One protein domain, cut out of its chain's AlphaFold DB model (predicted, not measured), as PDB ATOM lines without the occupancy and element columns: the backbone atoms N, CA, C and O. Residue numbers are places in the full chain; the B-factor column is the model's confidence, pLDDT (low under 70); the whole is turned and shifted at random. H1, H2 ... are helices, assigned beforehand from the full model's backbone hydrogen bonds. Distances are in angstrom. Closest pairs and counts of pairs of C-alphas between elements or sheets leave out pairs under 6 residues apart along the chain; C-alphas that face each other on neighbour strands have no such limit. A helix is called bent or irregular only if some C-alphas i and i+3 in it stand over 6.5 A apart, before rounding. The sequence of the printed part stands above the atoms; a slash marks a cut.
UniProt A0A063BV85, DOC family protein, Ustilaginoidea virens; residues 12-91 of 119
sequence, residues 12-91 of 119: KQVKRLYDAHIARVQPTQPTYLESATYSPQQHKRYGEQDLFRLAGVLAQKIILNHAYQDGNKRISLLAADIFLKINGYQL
ATOM      1  N   LYS A  12      94.412  93.315  60.795       97.06
ATOM      2  CA  LYS A  12      93.298  94.059  61.400       97.06
ATOM      3  C   LYS A  12      93.563  94.402  62.867       97.06
ATOM      4  O   LYS A  12      93.213  95.495  63.301       97.06
ATOM      5  N   GLN A  13      94.177  93.491  63.624       97.31
ATOM      6  CA  GLN A  13      94.576  93.758  65.008       97.31
ATOM      7  C   GLN A  13      95.681  94.812  65.071       97.31
ATOM      8  O   GLN A  13      95.585  95.715  65.894       97.31
ATOM      9  N   VAL A  14      96.671  94.755  64.174       96.94
ATOM     10  CA  VAL A  14      97.736  95.771  64.116       96.94
ATOM     11  C   VAL A  14      97.183  97.144  63.719       96.94
ATOM     12  O   VAL A  14      97.530  98.134  64.355       96.94
ATOM     13  N   LYS A  15      96.254  97.216  62.756       96.88
ATOM     14  CA  LYS A  15      95.559  98.469  62.402       96.88
ATOM     15  C   LYS A  15      94.812  99.058  63.602       96.88
ATOM     16  O   LYS A  15      95.030 100.209  63.952       96.88
ATOM     17  N   ARG A  16      94.020  98.239  64.305       96.94
ATOM     18  CA  ARG A  16      93.320  98.666  65.532       96.94
ATOM     19  C   ARG A  16      94.279  99.137  66.622       96.94
ATOM     20  O   ARG A  16      93.973 100.082  67.339       96.94
ATOM     21  N   LEU A  17      95.424  98.471  66.759       96.38
ATOM     22  CA  LEU A  17      96.453  98.843  67.724       96.38
ATOM     23  C   LEU A  17      97.045 100.220  67.395       96.38
ATOM     24  O   LEU A  17      97.199 101.037  68.304       96.38
ATOM     25  N   TYR A  18      97.310 100.480  66.112       96.94
ATOM     26  CA  TYR A  18      97.771 101.774  65.605       96.94
ATOM     27  C   TYR A  18      96.745 102.883  65.872       96.94
ATOM     28  O   TYR A  18      97.091 103.902  66.471       96.94
ATOM     29  N   ASP A  19      95.478 102.645  65.523       96.94
ATOM     30  CA  ASP A  19      94.384 103.601  65.729       96.94
ATOM     31  C   ASP A  19      94.176 103.961  67.207       96.94
ATOM     32  O   ASP A  19      93.798 105.088  67.530       96.94
ATOM     33  N   ALA A  20      94.406 102.999  68.106       96.50
ATOM     34  CA  ALA A  20      94.211 103.173  69.540       96.50
ATOM     35  C   ALA A  20      95.375 103.897  70.240       96.50
ATOM     36  O   ALA A  20      95.130 104.599  71.218       96.50
ATOM     37  N   HIS A  21      96.618 103.726  69.775       95.69
ATOM     38  CA  HIS A  21      97.809 104.187  70.510       95.69
ATOM     39  C   HIS A  21      98.642 105.250  69.786       95.69
ATOM     40  O   HIS A  21      99.521 105.843  70.409       95.69
ATOM     41  N   ILE A  22      98.431 105.470  68.484       95.94
ATOM     42  CA  ILE A  22      99.258 106.386  67.685       95.94
ATOM     43  C   ILE A  22      98.397 107.456  67.024       95.94
ATOM     44  O   ILE A  22      98.496 108.621  67.396       95.94
ATOM     45  N   ALA A  23      97.581 107.084  66.038       94.94
ATOM     46  CA  ALA A  23      96.715 108.010  65.313       94.94
ATOM     47  C   ALA A  23      95.651 107.234  64.536       94.94
ATOM     48  O   ALA A  23      95.929 106.153  64.027       94.94
ATOM     49  N   ARG A  24      94.454 107.805  64.378       94.75
ATOM     50  CA  ARG A  24      93.372 107.213  63.571       94.75
ATOM     51  C   ARG A  24      93.583 107.504  62.088       94.75
ATOM     52  O   ARG A  24      92.947 108.396  61.531       94.75
ATOM     53  N   VAL A  25      94.523 106.795  61.473       93.94
ATOM     54  CA  VAL A  25      94.933 106.994  60.078       93.94
ATOM     55  C   VAL A  25      95.140 105.638  59.419       93.94
ATOM     56  O   VAL A  25      95.704 104.719  60.010       93.94
ATOM     57  N   GLN A  26      94.705 105.517  58.169       93.06
ATOM     58  CA  GLN A  26      94.919 104.302  57.393       93.06
ATOM     59  C   GLN A  26      96.391 104.172  56.973       93.06
ATOM     60  O   GLN A  26      97.043 105.181  56.699       93.06
ATOM     61  N   PRO A  27      96.931 102.947  56.874       94.38
ATOM     62  CA  PRO A  27      98.264 102.754  56.323       94.38
ATOM     63  C   PRO A  27      98.302 103.243  54.876       94.38
ATOM     64  O   PRO A  27      97.444 102.873  54.073       94.38
ATOM     65  N   THR A  28      99.319 104.036  54.550       96.00
ATOM     66  CA  THR A  28      99.596 104.512  53.193       96.00
ATOM     67  C   THR A  28      99.776 103.333  52.241       96.00
ATOM     68  O   THR A  28      99.259 103.369  51.133       96.00
ATOM     69  N   GLN A  29     100.439 102.266  52.709       94.75
ATOM     70  CA  GLN A  29     100.685 101.041  51.946       94.75
ATOM     71  C   GLN A  29     100.123  99.815  52.700       94.75
ATOM     72  O   GLN A  29     100.841  99.156  53.458       94.75
ATOM     73  N   PRO A  30      98.831  99.472  52.527       94.38
ATOM     74  CA  PRO A  30      98.195  98.370  53.255       94.38
ATOM     75  C   PRO A  30      98.835  96.998  52.996       94.38
ATOM     76  O   PRO A  30      98.985  96.207  53.926       94.38
ATOM     77  N   THR A  31      99.270  96.741  51.760       96.75
ATOM     78  CA  THR A  31      99.923  95.487  51.343       96.75
ATOM     79  C   THR A  31     101.252  95.258  52.065       96.75
ATOM     80  O   THR A  31     101.611  94.130  52.401       96.75
ATOM     81  N   TYR A  32     101.970  96.337  52.370       96.69
ATOM     82  CA  TYR A  32     103.224  96.309  53.119       96.69
ATOM     83  C   TYR A  32     103.003  95.943  54.587       96.69
ATOM     84  O   TYR A  32     103.795  95.189  55.160       96.69
ATOM     85  N   LEU A  33     101.898  96.400  55.182       96.44
ATOM     86  CA  LEU A  33     101.506  95.987  56.529       96.44
ATOM     87  C   LEU A  33     101.101  94.508  56.568       96.44
ATOM     88  O   LEU A  33     101.505  93.781  57.474       96.44
ATOM     89  N   GLU A  34     100.335  94.053  55.575       96.81
ATOM     90  CA  GLU A  34      99.924  92.650  55.449       96.81
ATOM     91  C   GLU A  34     101.136  91.727  55.315       96.81
ATOM     92  O   GLU A  34     101.286  90.787  56.099       96.81
ATOM     93  N   SER A  35     102.064  92.065  54.415       97.31
ATOM     94  CA  SER A  35     103.336  91.357  54.252       97.31
ATOM     95  C   SER A  35     104.125  91.275  55.566       97.31
ATOM     96  O   SER A  35     104.591  90.197  55.947       97.31
ATOM     97  N   ALA A  36     104.214  92.382  56.315       97.06
ATOM     98  CA  ALA A  36     104.915  92.402  57.595       97.06
ATOM     99  C   ALA A  36     104.270  91.467  58.632       97.06
ATOM    100  O   ALA A  36     104.977  90.717  59.307       97.06
ATOM    101  N   THR A  37     102.937  91.461  58.728       96.81
ATOM    102  CA  THR A  37     102.202  90.600  59.674       96.81
ATOM    103  C   THR A  37     102.266  89.111  59.325       96.81
ATOM    104  O   THR A  37     102.217  88.269  60.221       96.81
ATOM    105  N   TYR A  38     102.427  88.774  58.041       97.25
ATOM    106  CA  TYR A  38     102.555  87.390  57.581       97.25
ATOM    107  C   TYR A  38     103.981  86.834  57.743       97.25
ATOM    108  O   TYR A  38     104.165  85.634  57.945       97.25
ATOM    109  N   SER A  39     105.002  87.697  57.729       96.75
ATOM    110  CA  SER A  39     106.411  87.302  57.874       96.75
ATOM    111  C   SER A  39     106.707  86.365  59.059       96.75
ATOM    112  O   SER A  39     107.361  85.349  58.835       96.75
ATOM    113  N   PRO A  40     106.251  86.603  60.307       96.69
ATOM    114  CA  PRO A  40     106.528  85.673  61.406       96.69
ATOM    115  C   PRO A  40     105.899  84.282  61.193       96.69
ATOM    116  O   PRO A  40     106.497  83.277  61.568       96.69
ATOM    117  N   GLN A  41     104.741  84.187  60.530       95.75
ATOM    118  CA  GLN A  41     104.131  82.893  60.191       95.75
ATOM    119  C   GLN A  41     104.984  82.141  59.166       95.75
ATOM    120  O   GLN A  41     105.217  80.940  59.305       95.75
ATOM    121  N   GLN A  42     105.515  82.868  58.180       96.12
ATOM    122  CA  GLN A  42     106.452  82.320  57.209       96.12
ATOM    123  C   GLN A  42     107.725  81.824  57.903       96.12
ATOM    124  O   GLN A  42     108.089  80.666  57.748       96.12
ATOM    125  N   HIS A  43     108.369  82.632  58.746       96.06
ATOM    126  CA  HIS A  43     109.566  82.192  59.472       96.06
ATOM    127  C   HIS A  43     109.303  80.943  60.330       96.06
ATOM    128  O   HIS A  43     110.109  80.012  60.311       96.06
ATOM    129  N   LYS A  44     108.146  80.865  61.004       94.50
ATOM    130  CA  LYS A  44     107.735  79.665  61.748       94.50
ATOM    131  C   LYS A  44     107.603  78.441  60.838       94.50
ATOM    132  O   LYS A  44     108.073  77.363  61.196       94.50
ATOM    133  N   ARG A  45     106.996  78.598  59.657       93.75
ATOM    134  CA  ARG A  45     106.827  77.520  58.669       93.75
ATOM    135  C   ARG A  45     108.162  76.984  58.147       93.75
ATOM    136  O   ARG A  45     108.266  75.789  57.900       93.75
ATOM    137  N   TYR A  46     109.167  77.846  58.003       94.12
ATOM    138  CA  TYR A  46     110.499  77.477  57.507       94.12
ATOM    139  C   TYR A  46     111.478  77.044  58.610       94.12
ATOM    140  O   TYR A  46     112.647  76.807  58.321       94.12
ATOM    141  N   GLY A  47     111.012  76.891  59.856       92.56
ATOM    142  CA  GLY A  47     111.776  76.236  60.920       92.56
ATOM    143  C   GLY A  47     112.175  77.119  62.099       92.56
ATOM    144  O   GLY A  47     112.807  76.609  63.018       92.56
ATOM    145  N   GLU A  48     111.795  78.401  62.140       95.31
ATOM    146  CA  GLU A  48     112.030  79.222  63.332       95.31
ATOM    147  C   GLU A  48     111.134  78.751  64.489       95.31
ATOM    148  O   GLU A  48     109.910  78.657  64.363       95.31
ATOM    149  N   GLN A  49     111.738  78.434  65.631       93.94
ATOM    150  CA  GLN A  49     111.033  77.908  66.802       93.94
ATOM    151  C   GLN A  49     111.077  78.857  67.996       93.94
ATOM    152  O   GLN A  49     110.286  78.677  68.920       93.94
ATOM    153  N   ASP A  50     111.933  79.876  67.960       94.94
ATOM    154  CA  ASP A  50     112.045  80.868  69.017       94.94
ATOM    155  C   ASP A  50     110.984  81.966  68.850       94.94
ATOM    156  O   ASP A  50     110.973  82.736  67.883       94.94
ATOM    157  N   LEU A  51     110.090  82.062  69.835       95.62
ATOM    158  CA  LEU A  51     109.046  83.078  69.885       95.62
ATOM    159  C   LEU A  51     109.618  84.505  69.877       95.62
ATOM    160  O   LEU A  51     109.053  85.385  69.228       95.62
ATOM    161  N   PHE A  52     110.735  84.749  70.565       96.62
ATOM    162  CA  PHE A  52     111.352  86.073  70.635       96.62
ATOM    163  C   PHE A  52     111.929  86.482  69.281       96.62
ATOM    164  O   PHE A  52     111.808  87.642  68.881       96.62
ATOM    165  N   ARG A  53     112.470  85.522  68.519       97.38
ATOM    166  CA  ARG A  53     112.885  85.766  67.133       97.38
ATOM    167  C   ARG A  53     111.699  86.077  66.233       97.38
ATOM    168  O   ARG A  53     111.779  87.019  65.453       97.38
ATOM    169  N   LEU A  54     110.581  85.362  66.371       97.62
ATOM    170  CA  LEU A  54     109.356  85.670  65.622       97.62
ATOM    171  C   LEU A  54     108.815  87.072  65.947       97.62
ATOM    172  O   LEU A  54     108.404  87.796  65.036       97.62
ATOM    173  N   ALA A  55     108.870  87.486  67.216       97.81
ATOM    174  CA  ALA A  55     108.524  88.844  67.633       97.81
ATOM    175  C   ALA A  55     109.457  89.885  66.987       97.81
ATOM    176  O   ALA A  55     108.996  90.902  66.466       97.81
ATOM    177  N   GLY A  56     110.762  89.599  66.965       97.69
ATOM    178  CA  GLY A  56     111.770  90.423  66.298       97.69
ATOM    179  C   GLY A  56     111.543  90.542  64.790       97.69
ATOM    180  O   GLY A  56     111.611  91.644  64.254       97.69
ATOM    181  N   VAL A  57     111.194  89.445  64.112       98.00
ATOM    182  CA  VAL A  57     110.842  89.436  62.680       98.00
ATOM    183  C   VAL A  57     109.636  90.336  62.414       98.00
ATOM    184  O   VAL A  57     109.679  91.154  61.495       98.00
ATOM    185  N   LEU A  58     108.576  90.223  63.224       98.00
ATOM    186  CA  LEU A  58     107.400  91.088  63.108       98.00
ATOM    187  C   LEU A  58     107.790  92.567  63.253       98.00
ATOM    188  O   LEU A  58     107.457  93.382  62.392       98.00
ATOM    189  N   ALA A  59     108.539  92.903  64.307       97.88
ATOM    190  CA  ALA A  59     108.994  94.265  64.561       97.88
ATOM    191  C   ALA A  59     109.854  94.816  63.415       97.88
ATOM    192  O   ALA A  59     109.606  95.921  62.919       97.88
ATOM    193  N   GLN A  60     110.847  94.042  62.976       97.94
ATOM    194  CA  GLN A  60     111.771  94.418  61.914       97.94
ATOM    195  C   GLN A  60     111.020  94.701  60.613       97.94
ATOM    196  O   GLN A  60     111.235  95.740  59.992       97.94
ATOM    197  N   LYS A  61     110.106  93.811  60.210       97.75
ATOM    198  CA  LYS A  61     109.345  93.980  58.969       97.75
ATOM    199  C   LYS A  61     108.416  95.183  59.015       97.75
ATOM    200  O   LYS A  61     108.337  95.897  58.027       97.75
ATOM    201  N   ILE A  62     107.769  95.460  60.148       97.19
ATOM    202  CA  ILE A  62     106.942  96.667  60.297       97.19
ATOM    203  C   ILE A  62     107.787  97.943  60.144       97.19
ATOM    204  O   ILE A  62     107.344  98.888  59.495       97.19
ATOM    205  N   ILE A  63     109.002  97.970  60.705       96.81
ATOM    206  CA  ILE A  63     109.911  99.121  60.575       96.81
ATOM    207  C   ILE A  63     110.339  99.306  59.120       96.81
ATOM    208  O   ILE A  63     110.211 100.410  58.603       96.81
ATOM    209  N   LEU A  64     110.826  98.244  58.473       96.81
ATOM    210  CA  LEU A  64     111.410  98.319  57.130       96.81
ATOM    211  C   LEU A  64     110.369  98.527  56.029       96.81
ATOM    212  O   LEU A  64     110.660  99.166  55.025       96.81
ATOM    213  N   ASN A  65     109.160  98.000  56.209       96.38
ATOM    214  CA  ASN A  65     108.116  98.115  55.203       96.38
ATOM    215  C   ASN A  65     107.466  99.507  55.183       96.38
ATOM    216  O   ASN A  65     106.779  99.810  54.219       96.38
ATOM    217  N   HIS A  66     107.645 100.348  56.212       93.38
ATOM    218  CA  HIS A  66     107.131 101.726  56.246       93.38
ATOM    219  C   HIS A  66     105.660 101.867  55.797       93.38
ATOM    220  O   HIS A  66     105.314 102.716  54.978       93.38
ATOM    221  N   ALA A  67     104.773 101.013  56.316       93.81
ATOM    222  CA  ALA A  67     103.380 100.965  55.866       93.81
ATOM    223  C   ALA A  67     102.562 102.225  56.217       93.81
ATOM    224  O   ALA A  67     101.532 102.477  55.590       93.81
ATOM    225  N   TYR A  68     103.012 103.002  57.205       95.75
ATOM    226  CA  TYR A  68     102.425 104.277  57.616       95.75
ATOM    227  C   TYR A  68     103.369 105.444  57.303       95.75
ATOM    228  O   TYR A  68     104.586 105.272  57.282       95.75
ATOM    229  N   GLN A  69     102.815 106.648  57.139       95.06
ATOM    230  CA  GLN A  69     103.606 107.870  56.954       95.06
ATOM    231  C   GLN A  69     104.498 108.186  58.171       95.06
ATOM    232  O   GLN A  69     105.644 108.595  58.011       95.06
ATOM    233  N   ASP A  70     103.996 107.954  59.385       94.88
ATOM    234  CA  ASP A  70     104.746 108.072  60.639       94.88
ATOM    235  C   ASP A  70     104.337 106.936  61.594       94.88
ATOM    236  O   ASP A  70     103.423 106.164  61.326       94.88
ATOM    237  N   GLY A  71     105.047 106.767  62.706       94.69
ATOM    238  CA  GLY A  71     104.666 105.844  63.766       94.69
ATOM    239  C   GLY A  71     105.136 104.410  63.554       94.69
ATOM    240  O   GLY A  71     104.966 103.609  64.466       94.69
ATOM    241  N   ASN A  72     105.808 104.082  62.441       96.88
ATOM    242  CA  ASN A  72     106.285 102.720  62.137       96.88
ATOM    243  C   ASN A  72     107.132 102.108  63.270       96.88
ATOM    244  O   ASN A  72     106.941 100.953  63.642       96.88
ATOM    245  N   LYS A  73     108.022 102.897  63.887       96.81
ATOM    246  CA  LYS A  73     108.826 102.444  65.039       96.81
ATOM    247  C   LYS A  73     107.968 102.180  66.282       96.81
ATOM    248  O   LYS A  73     108.177 101.191  66.975       96.81
ATOM    249  N   ARG A  74     106.980 103.046  66.544       97.12
ATOM    250  CA  ARG A  74     106.061 102.926  67.687       97.12
ATOM    251  C   ARG A  74     105.157 101.704  67.535       97.12
ATOM    252  O   ARG A  74     105.073 100.894  68.452       97.12
ATOM    253  N   ILE A  75     104.536 101.527  66.368       97.69
ATOM    254  CA  ILE A  75     103.652 100.382  66.119       97.69
ATOM    255  C   ILE A  75     104.420  99.068  66.041       97.69
ATOM    256  O   ILE A  75     103.899  98.049  66.471       97.69
ATOM    257  N   SER A  76     105.667  99.084  65.566       97.62
ATOM    258  CA  SER A  76     106.549  97.916  65.588       97.62
ATOM    259  C   SER A  76     106.790  97.402  67.010       97.62
ATOM    260  O   SER A  76     106.557  96.223  67.280       97.62
ATOM    261  N   LEU A  77     107.164  98.295  67.937       97.00
ATOM    262  CA  LEU A  77     107.352  97.939  69.344       97.00
ATOM    263  C   LEU A  77     106.051  97.427  69.974       97.00
ATOM    264  O   LEU A  77     106.055  96.380  70.615       97.00
ATOM    265  N   LEU A  78     104.935  98.131  69.755       96.81
ATOM    266  CA  LEU A  78     103.629  97.718  70.275       96.81
ATOM    267  C   LEU A  78     103.190  96.360  69.710       96.81
ATOM    268  O   LEU A  78     102.678  95.524  70.448       96.81
ATOM    269  N   ALA A  79     103.394  96.110  68.417       97.38
ATOM    270  CA  ALA A  79     103.038  94.841  67.791       97.38
ATOM    271  C   ALA A  79     103.870  93.682  68.355       97.38
ATOM    272  O   ALA A  79     103.311  92.623  68.631       97.38
ATOM    273  N   ALA A  80     105.173  93.880  68.574       97.62
ATOM    274  CA  ALA A  80     106.021  92.878  69.219       97.62
ATOM    275  C   ALA A  80     105.631  92.636  70.682       97.62
ATOM    276  O   ALA A  80     105.520  91.484  71.094       97.62
ATOM    277  N   ASP A  81     105.358  93.697  71.446       96.94
ATOM    278  CA  ASP A  81     104.886  93.594  72.830       96.94
ATOM    279  C   ASP A  81     103.577  92.798  72.920       96.94
ATOM    280  O   ASP A  81     103.477  91.831  73.674       96.94
ATOM    281  N   ILE A  82     102.582  93.137  72.094       97.06
ATOM    282  CA  ILE A  82     101.307  92.415  72.067       97.06
ATOM    283  C   ILE A  82     101.494  90.974  71.580       97.06
ATOM    284  O   ILE A  82     100.878  90.068  72.140       97.06
ATOM    285  N   PHE A  83     102.342  90.733  70.576       97.44
ATOM    286  CA  PHE A  83     102.642  89.381  70.100       97.44
ATOM    287  C   PHE A  83     103.254  88.512  71.208       97.44
ATOM    288  O   PHE A  83     102.860  87.359  71.370       97.44
ATOM    289  N   LEU A  84     104.157  89.062  72.017       96.88
ATOM    290  CA  LEU A  84     104.701  88.364  73.181       96.88
ATOM    291  C   LEU A  84     103.621  88.137  74.249       96.88
ATOM    292  O   LEU A  84     103.469  87.010  74.723       96.88
ATOM    293  N   LYS A  85     102.800  89.154  74.546       96.06
ATOM    294  CA  LYS A  85     101.713  89.087  75.543       96.06
ATOM    295  C   LYS A  85     100.695  87.998  75.247       96.06
ATOM    296  O   LYS A  85     100.360  87.220  76.136       96.06
ATOM    297  N   ILE A  86     100.232  87.882  74.001       96.25
ATOM    298  CA  ILE A  86      99.264  86.834  73.630       96.25
ATOM    299  C   ILE A  86      99.857  85.418  73.688       96.25
ATOM    300  O   ILE A  86      99.099  84.450  73.703       96.25
ATOM    301  N   ASN A  87     101.188  85.300  73.729       95.62
ATOM    302  CA  ASN A  87     101.929  84.048  73.876       95.62
ATOM    303  C   ASN A  87     102.503  83.855  75.299       95.62
ATOM    304  O   ASN A  87     103.307  82.951  75.505       95.62
ATOM    305  N   GLY A  88     102.084  84.666  76.280       95.25
ATOM    306  CA  GLY A  88     102.417  84.488  77.700       95.25
ATOM    307  C   GLY A  88     103.673  85.214  78.192       95.25
ATOM    308  O   GLY A  88     104.091  84.985  79.324       95.25
ATOM    309  N   TYR A  89     104.266  86.095  77.384       95.81
ATOM    310  CA  TYR A  89     105.475  86.849  77.733       95.81
ATOM    311  C   TYR A  89     105.206  88.352  77.804       95.81
ATOM    312  O   TYR A  89     104.333  88.869  77.119       95.81
ATOM    313  N   GLN A  90     105.981  89.087  78.597       93.31
ATOM    314  CA  GLN A  90     105.831  90.536  78.741       93.31
ATOM    315  C   GLN A  90     107.186  91.229  78.599       93.31
ATOM    316  O   GLN A  90     108.181  90.768  79.161       93.31
ATOM    317  N   LEU A  91     107.228  92.348  77.865       91.00
ATOM    318  CA  LEU A  91     108.427  93.177  77.796       91.00
ATOM    319  C   LEU A  91     108.679  93.882  79.131       91.00
ATOM    320  O   LEU A  91     107.772  94.444  79.747       91.00
TER     321      LEU A  91
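This is residues 12 to 91 of the 119 residues of the protein "DOC family protein" of Ustilaginoidea virens (UniProt A0A063BV85). Three helices, H2, H3 and H4, run side by side in alternating directions, with H3 between the other two; the short H1 packs across residues 75 to 79 of H4 and comes near H2. The 80 printed residues hold four named helices, H1 to H4 in chain order, and no named strand: all helix. The whole is compact, with a radius of gyration of the C-alphas of 12.0 A and spans of 34 by 24 by 18 A.

H1, residues 12 to 21, begins at C-alpha 12 (93.298, 94.059, 61.400). H2, residues 30 to 45, is 23.2 A long, with a kink of 31 degrees near residue 38; it is only just irregular, C-alphas 37 and 40 being 6.8 A apart. H3, residues 51 to 65, measures 21.0 A. H4, residues 72 to 86, measures 20.8 A and ends at C-alpha 86 (99.264, 86.834, 73.630).

H3 forms a helical hairpin with H2 at 26 degrees, closest C-alphas Ala 36 and Lys 61, 4.9 A, and another with H4 at 23 degrees, Ala 59 and Ser 76, 4.5 A. H1 touches H4 at a steep tilt of 65 degrees, closest C-alphas Tyr 18 and Ile 75, 6.1 A. Every O i to N i+4 pair is within hydrogen-bond range in H1, H3 and H4, and 10 of 12 in H2.

The printed part has no cut, no link is long, and no printed residue is under 70 in pLDDT.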